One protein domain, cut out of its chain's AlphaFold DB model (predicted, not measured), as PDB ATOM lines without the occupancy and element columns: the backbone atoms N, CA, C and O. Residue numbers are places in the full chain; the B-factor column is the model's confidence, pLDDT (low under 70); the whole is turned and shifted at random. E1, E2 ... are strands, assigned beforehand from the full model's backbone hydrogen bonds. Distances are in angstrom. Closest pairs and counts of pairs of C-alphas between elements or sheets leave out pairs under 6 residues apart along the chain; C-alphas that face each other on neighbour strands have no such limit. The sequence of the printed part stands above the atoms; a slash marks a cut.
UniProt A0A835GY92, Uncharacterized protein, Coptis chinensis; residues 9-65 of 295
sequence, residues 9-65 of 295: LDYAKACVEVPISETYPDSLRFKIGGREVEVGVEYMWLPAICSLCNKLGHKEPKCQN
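Overview. This is residues 9 to 65 of the 295 residues of an uncharacterized protein of Coptis chinensis (UniProt A0A835GY92). There is little regular structure here: one two-stranded hairpin, E1 and E2, makes one end of a long chain of loops, and its tip, residues 31 to 36, sticks out. Residues 9 to 26 lead into the hairpin by a wide turn round residue 20, and residues 41 to 65 run from it to the far end, where they fold back round residue 52. The printed part has 57 residues, 12 of them in E1 and then E2, an antiparallel sheet; the class is all strand, with no named helix. It is only just extended, close to loose, with a radius of gyration of the C-alphas of 15.6 A, and spans 49 by 23 by 13 A.

Along the chain. Find C-alpha 27 at (102.453, 105.070, 71.634); from there E1, residues 27 to 32, runs 15.5 A. E2, residues 35 to 40, runs 16.4 A to C-alpha 40 at (106.084, 104.085, 69.571).

Arrangement. E1 and E2 form a hairpin with a tight link, antiparallel at 152 degrees. Look at N 30 and O 37, within hydrogen-bond range at 2.8 A.

Size, cuts and confidence. The C-alphas farthest apart, of Gly 33 and Gln 64, are 49.6 A apart. The printed part has no cut, and residue 9 alone has pLDDT under 70.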
ATOM      1  N   LEU A   9     118.296 114.222  61.064       67.00
ATOM      2  CA  LEU A   9     118.192 113.596  62.369       67.00
ATOM      3  C   LEU A   9     117.304 112.361  62.200       67.00
ATOM      4  O   LEU A   9     116.129 112.487  61.861       67.00
ATOM      5  N   ASP A  10     117.858 111.174  62.453       81.31
ATOM      6  CA  ASP A  10     117.130 109.894  62.387       81.31
ATOM      7  C   ASP A  10     115.996 109.789  63.425       81.31
ATOM      8  O   ASP A  10     115.203 108.847  63.409       81.31
ATOM      9  N   TYR A  11     115.910 110.752  64.347       78.56
ATOM     10  CA  TYR A  11     114.919 110.802  65.411       78.56
ATOM     11  C   TYR A  11     114.331 112.208  65.571       78.56
ATOM     12  O   TYR A  11     115.045 113.212  65.619       78.56
ATOM     13  N   ALA A  12     113.010 112.268  65.728       82.00
ATOM     14  CA  ALA A  12     112.301 113.465  66.162       82.00
ATOM     15  C   ALA A  12     112.139 113.444  67.689       82.00
ATOM     16  O   ALA A  12     111.856 112.401  68.277       82.00
ATOM     17  N   LYS A  13     112.300 114.600  68.341       85.69
ATOM     18  CA  LYS A  13     111.991 114.776  69.767       85.69
ATOM     19  C   LYS A  13     110.650 115.488  69.897       85.69
ATOM     20  O   LYS A  13     110.428 116.490  69.227       85.69
ATOM     21  N   ALA A  14     109.786 114.985  70.770       85.00
ATOM     22  CA  ALA A  14     108.489 115.581  71.065       85.00
ATOM     23  C   ALA A  14     108.331 115.781  72.576       85.00
ATOM     24  O   ALA A  14     108.760 114.937  73.365       85.00
ATOM     25  N   CYS A  15     107.697 116.886  72.967       87.62
ATOM     26  CA  CYS A  15     107.257 117.118  74.339       87.62
ATOM     27  C   CYS A  15     105.797 116.675  74.463       87.62
ATOM     28  O   CYS A  15     104.959 117.080  73.663       87.62
ATOM     29  N   VAL A  16     105.497 115.839  75.458       86.31
ATOM     30  CA  VAL A  16     104.135 115.361  75.724       86.31
ATOM     31  C   VAL A  16     103.756 115.771  77.137       86.31
ATOM     32  O   VAL A  16     104.433 115.403  78.096       86.31
ATOM     33  N   GLU A  17     102.668 116.522  77.263       89.44
ATOM     34  CA  GLU A  17     102.078 116.838  78.558       89.44
ATOM     35  C   GLU A  17     101.160 115.692  78.984       89.44
ATOM     36  O   GLU A  17     100.186 115.369  78.306       89.44
ATOM     37  N   VAL A  18     101.496 115.052  80.105       90.19
ATOM     38  CA  VAL A  18     100.725 113.941  80.672       90.19
ATOM     39  C   VAL A  18     100.340 114.304  82.108       90.19
ATOM     40  O   VAL A  18     101.217 114.696  82.887       90.19
ATOM     41  N   PRO A  19      99.057 114.185  82.496       90.94
ATOM     42  CA  PRO A  19      98.653 114.346  83.886       90.94
ATOM     43  C   PRO A  19      99.407 113.369  84.799       90.94
ATOM     44  O   PRO A  19      99.513 112.187  84.497       90.94
ATOM     45  N   ILE A  20      99.871 113.823  85.971       88.38
ATOM     46  CA  ILE A  20     100.643 112.978  86.916       88.38
ATOM     47  C   ILE A  20      99.836 111.757  87.404       88.38
ATOM     48  O   ILE A  20     100.397 110.756  87.840       88.38
ATOM     49  N   SER A  21      98.506 111.840  87.355       88.31
ATOM     50  CA  SER A  21      97.605 110.745  87.718       88.31
ATOM     51  C   SER A  21      97.497 109.639  86.667       88.31
ATOM     52  O   SER A  21      96.847 108.628  86.936       88.31
ATOM     53  N   GLU A  22      98.055 109.845  85.478       90.44
ATOM     54  CA  GLU A  22      97.938 108.942  84.340       90.44
ATOM     55  C   GLU A  22      99.263 108.242  84.045       90.44
ATOM     56  O   GLU A  22     100.349 108.711  84.389       90.44
ATOM     57  N   THR A  23      99.166 107.070  83.427       90.25
ATOM     58  CA  THR A  23     100.331 106.339  82.935       90.25
ATOM     59  C   THR A  23     100.849 106.995  81.663       90.25
ATOM     60  O   THR A  23     100.061 107.379  80.801       90.25
ATOM     61  N   TYR A  24     102.173 107.074  81.525       91.31
ATOM     62  CA  TYR A  24     102.802 107.545  80.295       91.31
ATOM     63  C   TYR A  24     102.380 106.666  79.103       91.31
ATOM     64  O   TYR A  24     102.354 105.442  79.248       91.31
ATOM     65  N   PRO A  25     102.012 107.256  77.954       93.88
ATOM     66  CA  PRO A  25     101.606 106.492  76.783       93.88
ATOM     67  C   PRO A  25     102.806 105.805  76.120       93.88
ATOM     68  O   PRO A  25     103.812 106.445  75.833       93.88
ATOM     69  N   ASP A  26     102.667 104.522  75.787       94.62
ATOM     70  CA  ASP A  26     103.698 103.770  75.049       94.62
ATOM     71  C   ASP A  26     103.698 104.089  73.537       94.62
ATOM     72  O   ASP A  26     104.644 103.777  72.811       94.62
ATOM     73  N   SER A  27     102.625 104.711  73.042       94.62
ATOM     74  CA  SER A  27     102.453 105.070  71.634       94.62
ATOM     75  C   SER A  27     101.602 106.324  71.463       94.62
ATOM     76  O   SER A  27     100.618 106.517  72.179       94.62
ATOM     77  N   LEU A  28     101.928 107.136  70.459       93.31
ATOM     78  CA  LEU A  28     101.168 108.321  70.062       93.31
ATOM     79  C   LEU A  28     100.549 108.114  68.681       93.31
ATOM     80  O   LEU A  28     101.162 107.517  67.797       93.31
ATOM     81  N   ARG A  29      99.334 108.631  68.488       94.62
ATOM     82  CA  ARG A  29      98.614 108.557  67.212       94.62
ATOM     83  C   ARG A  29      98.565 109.925  66.560       94.62
ATOM     84  O   ARG A  29      98.071 110.882  67.146       94.62
ATOM     85  N   PHE A  30      99.045 109.988  65.327       91.88
ATOM     86  CA  PHE A  30      99.120 111.195  64.520       91.88
ATOM     87  C   PHE A  30      98.259 111.055  63.281       91.88
ATOM     88  O   PHE A  30      98.159 109.971  62.711       91.88
ATOM     89  N   LYS A  31      97.686 112.163  62.812       95.94
ATOM     90  CA  LYS A  31      97.002 112.206  61.520       95.94
ATOM     91  C   LYS A  31      97.842 112.995  60.524       95.94
ATOM     92  O   LYS A  31      97.836 114.218  60.544       95.94
ATOM     93  N   ILE A  32      98.542 112.290  59.640       93.06
ATOM     94  CA  ILE A  32      99.441 112.883  58.642       93.06
ATOM     95  C   ILE A  32      98.868 112.592  57.255       93.06
ATOM     96  O   ILE A  32      98.651 111.438  56.886       93.06
ATOM     97  N   GLY A  33      98.551 113.642  56.491       93.88
ATOM     98  CA  GLY A  33      97.992 113.492  55.139       93.88
ATOM     99  C   GLY A  33      96.671 112.709  55.098       93.88
ATOM    100  O   GLY A  33      96.419 111.952  54.163       93.88
ATOM    101  N   GLY A  34      95.847 112.830  56.143       96.25
ATOM    102  CA  GLY A  34      94.566 112.128  56.251       96.25
ATOM    103  C   GLY A  34      94.657 110.657  56.674       96.25
ATOM    104  O   GLY A  34      93.609 110.031  56.834       96.25
ATOM    105  N   ARG A  35      95.859 110.114  56.896       95.56
ATOM    106  CA  ARG A  35      96.074 108.765  57.440       95.56
ATOM    107  C   ARG A  35      96.449 108.843  58.913       95.56
ATOM    108  O   ARG A  35      97.200 109.731  59.305       95.56
ATOM    109  N   GLU A  36      95.934 107.913  59.708       97.12
ATOM    110  CA  GLU A  36      96.376 107.725  61.091       97.12
ATOM    111  C   GLU A  36      97.656 106.884  61.109       97.12
ATOM    112  O   GLU A  36      97.728 105.834  60.470       97.12
ATOM    113  N   VAL A  37      98.672 107.370  61.816       96.75
ATOM    114  CA  VAL A  37      99.966 106.717  62.019       96.75
ATOM    115  C   VAL A  37     100.193 106.605  63.519       96.75
ATOM    116  O   VAL A  37     100.051 107.588  64.243       96.75
ATOM    117  N   GLU A  38     100.539 105.412  63.987       96.25
ATOM    118  CA  GLU A  38     100.893 105.144  65.380       96.25
ATOM    119  C   GLU A  38     102.418 105.055  65.492       96.25
ATOM    120  O   GLU A  38     103.061 104.337  64.727       96.25
ATOM    121  N   VAL A  39     102.997 105.821  66.412       93.88
ATOM    122  CA  VAL A  39     104.443 105.903  66.635       93.88
ATOM    123  C   VAL A  39     104.724 105.477  68.069       93.88
ATOM    124  O   VAL A  39     104.123 106.013  68.998       93.88
ATOM    125  N   GLY A  40     105.624 104.507  68.247       93.31
ATOM    126  CA  GLY A  40     106.084 104.085  69.571       93.31
ATOM    127  C   GLY A  40     106.923 105.173  70.235       93.31
ATOM    128  O   GLY A  40     107.715 105.838  69.566       93.31
ATOM    129  N   VAL A  41     106.742 105.361  71.540       93.12
ATOM    130  CA  VAL A  41     107.481 106.354  72.326       93.12
ATOM    131  C   VAL A  41     108.448 105.649  73.262       93.12
ATOM    132  O   VAL A  41     108.065 104.752  74.008       93.12
ATOM    133  N   GLU A  42     109.704 106.089  73.252       91.69
ATOM    134  CA  GLU A  42     110.710 105.668  74.220       91.69
ATOM    135  C   GLU A  42     111.135 106.866  75.072       91.69
ATOM    136  O   GLU A  42     111.531 107.918  74.564       91.69
ATOM    137  N   TYR A  43     111.046 106.710  76.392       90.00
ATOM    138  CA  TYR A  43     111.403 107.753  77.346       90.00
ATOM    139  C   TYR A  43     112.823 107.527  77.856       90.00
ATOM    140  O   TYR A  43     113.076 106.591  78.610       90.00
ATOM    141  N   MET A  44     113.745 108.431  77.514       88.69
ATOM    142  CA  MET A  44     115.124 108.363  78.024       88.69
ATOM    143  C   MET A  44     115.194 108.494  79.552       88.69
ATOM    144  O   MET A  44     116.094 107.946  80.187       88.69
ATOM    145  N   TRP A  45     114.267 109.248  80.152       90.44
ATOM    146  CA  TRP A  45     114.201 109.450  81.593       90.44
ATOM    147  C   TRP A  45     112.770 109.738  82.045       90.44
ATOM    148  O   TRP A  45     112.105 110.616  81.496       90.44
ATOM    149  N   LEU A  46     112.325 109.025  83.081       89.00
ATOM    150  CA  LEU A  46     111.055 109.272  83.758       89.00
ATOM    151  C   LEU A  46     111.332 109.727  85.199       89.00
ATOM    152  O   LEU A  46     112.020 109.018  85.944       89.00
ATOM    153  N   PRO A  47     110.816 110.892  85.628       90.12
ATOM    154  CA  PRO A  47     110.963 111.330  87.007       90.12
ATOM    155  C   PRO A  47     110.241 110.369  87.960       90.12
ATOM    156  O   PRO A  47     109.160 109.861  87.672       90.12
ATOM    157  N   ALA A  48     110.818 110.142  89.142       91.62
ATOM    158  CA  ALA A  48     110.155 109.346  90.171       91.62
ATOM    159  C   ALA A  48     108.908 110.077  90.702       91.62
ATOM    160  O   ALA A  48     109.005 111.227  91.145       91.62
ATOM    161  N   ILE A  49     107.766 109.382  90.693       93.88
ATOM    162  CA  ILE A  49     106.510 109.824  91.309       93.88
ATOM    163  C   ILE A  49     106.433 109.233  92.720       93.88
ATOM    164  O   ILE A  49     106.583 108.025  92.913       93.88
ATOM    165  N   CYS A  50     106.201 110.078  93.722       94.00
ATOM    166  CA  CYS A  50     105.984 109.616  95.089       94.00
ATOM    167  C   CYS A  50     104.553 109.089  95.262       94.00
ATOM    168  O   CYS A  50     103.612 109.856  95.099       94.00
ATOM    169  N   SER A  51     104.374 107.832  95.673       92.38
ATOM    170  CA  SER A  51     103.039 107.233  95.869       92.38
ATOM    171  C   SER A  51     102.236 107.840  97.033       92.38
ATOM    172  O   SER A  51     101.016 107.719  97.072       92.38
ATOM    173  N   LEU A  52     102.906 108.496  97.991       93.50
ATOM    174  CA  LEU A  52     102.256 109.072  99.174       93.50
ATOM    175  C   LEU A  52     101.603 110.428  98.887       93.50
ATOM    176  O   LEU A  52     100.593 110.770  99.496       93.50
ATOM    177  N   CYS A  53     102.196 111.232  98.002       93.25
ATOM    178  CA  CYS A  53     101.738 112.598  97.733       93.25
ATOM    179  C   CYS A  53     101.528 112.914  96.249       93.25
ATOM    180  O   CYS A  53     101.128 114.034  95.934       93.25
ATOM    181  N   ASN A  54     101.810 111.966  95.349       92.50
ATOM    182  CA  ASN A  54     101.733 112.103  93.893       92.50
ATOM    183  C   ASN A  54     102.474 113.334  93.347       92.50
ATOM    184  O   ASN A  54     102.048 113.949  92.375       92.50
ATOM    185  N   LYS A  55     103.596 113.707  93.976       92.25
ATOM    186  CA  LYS A  55     104.496 114.755  93.476       92.25
ATOM    187  C   LYS A  55     105.736 114.140  92.838       92.25
ATOM    188  O   LYS A  55     106.224 113.098  93.285       92.25
ATOM    189  N   LEU A  56     106.254 114.822  91.822       93.50
ATOM    190  CA  LEU A  56     107.507 114.479  91.157       93.50
ATOM    191  C   LEU A  56     108.714 114.869  92.024       93.50
ATOM    192  O   LEU A  56     108.653 115.819  92.808       93.50
ATOM    193  N   GLY A  57     109.818 114.137  91.876       93.50
ATOM    194  CA  GLY A  57     111.133 114.544  92.394       93.50
ATOM    195  C   GLY A  57     111.570 113.903  93.714       93.50
ATOM    196  O   GLY A  57     112.653 114.208  94.207       93.50
ATOM    197  N   HIS A  58     110.789 112.987  94.292       94.19
ATOM    198  CA  HIS A  58     111.233 112.186  95.437       94.19
ATOM    199  C   HIS A  58     110.552 110.815  95.485       94.19
ATOM    200  O   HIS A  58     109.518 110.588  94.867       94.19
ATOM    201  N   LYS A  59     111.146 109.890  96.246       93.44
ATOM    202  CA  LYS A  59     110.566 108.573  96.549       93.44
ATOM    203  C   LYS A  59     109.877 108.604  97.916       93.44
ATOM    204  O   LYS A  59     110.233 109.426  98.759       93.44
ATOM    205  N   GLU A  60     108.992 107.641  98.167       93.31
ATOM    206  CA  GLU A  60     108.303 107.424  99.451       93.31
ATOM    207  C   GLU A  60     109.153 107.655 100.719       93.31
ATOM    208  O   GLU A  60     108.702 108.401 101.592       93.31
ATOM    209  N   PRO A  61     110.387 107.112 100.859       91.94
ATOM    210  CA  PRO A  61     111.170 107.282 102.086       91.94
ATOM    211  C   PRO A  61     111.575 108.731 102.372       91.94
ATOM    212  O   PRO A  61     111.863 109.053 103.520       91.94
ATOM    213  N   LYS A  62     111.593 109.594 101.350       92.69
ATOM    214  CA  LYS A  62     111.920 111.021 101.454       92.69
ATOM    215  C   LYS A  62     110.672 111.914 101.406       92.69
ATOM    216  O   LYS A  62     110.798 113.122 101.237       92.69
ATOM    217  N   CYS A  63     109.470 111.341 101.503       94.81
ATOM    218  CA  CYS A  63     108.237 112.114 101.439       94.81
ATOM    219  C   CYS A  63     107.980 112.872 102.744       94.81
ATOM    220  O   CYS A  63     107.908 112.272 103.814       94.81
ATOM    221  N   GLN A  64     107.764 114.184 102.639       93.50
ATOM    222  CA  GLN A  64     107.396 115.034 103.777       93.50
ATOM    223  C   GLN A  64     106.024 114.668 104.365       93.50
ATOM    224  O   GLN A  64     105.813 114.822 105.563       93.50
ATOM    225  N   ASN A  65     105.119 114.116 103.549       92.56
ATOM    226  CA  ASN A  65     103.785 113.681 103.981       92.56
ATOM    227  C   ASN A  65     103.790 112.298 104.650       92.56
ATOM    228  O   ASN A  65     102.729 111.717 104.865       92.56
TER     229      ASN A  65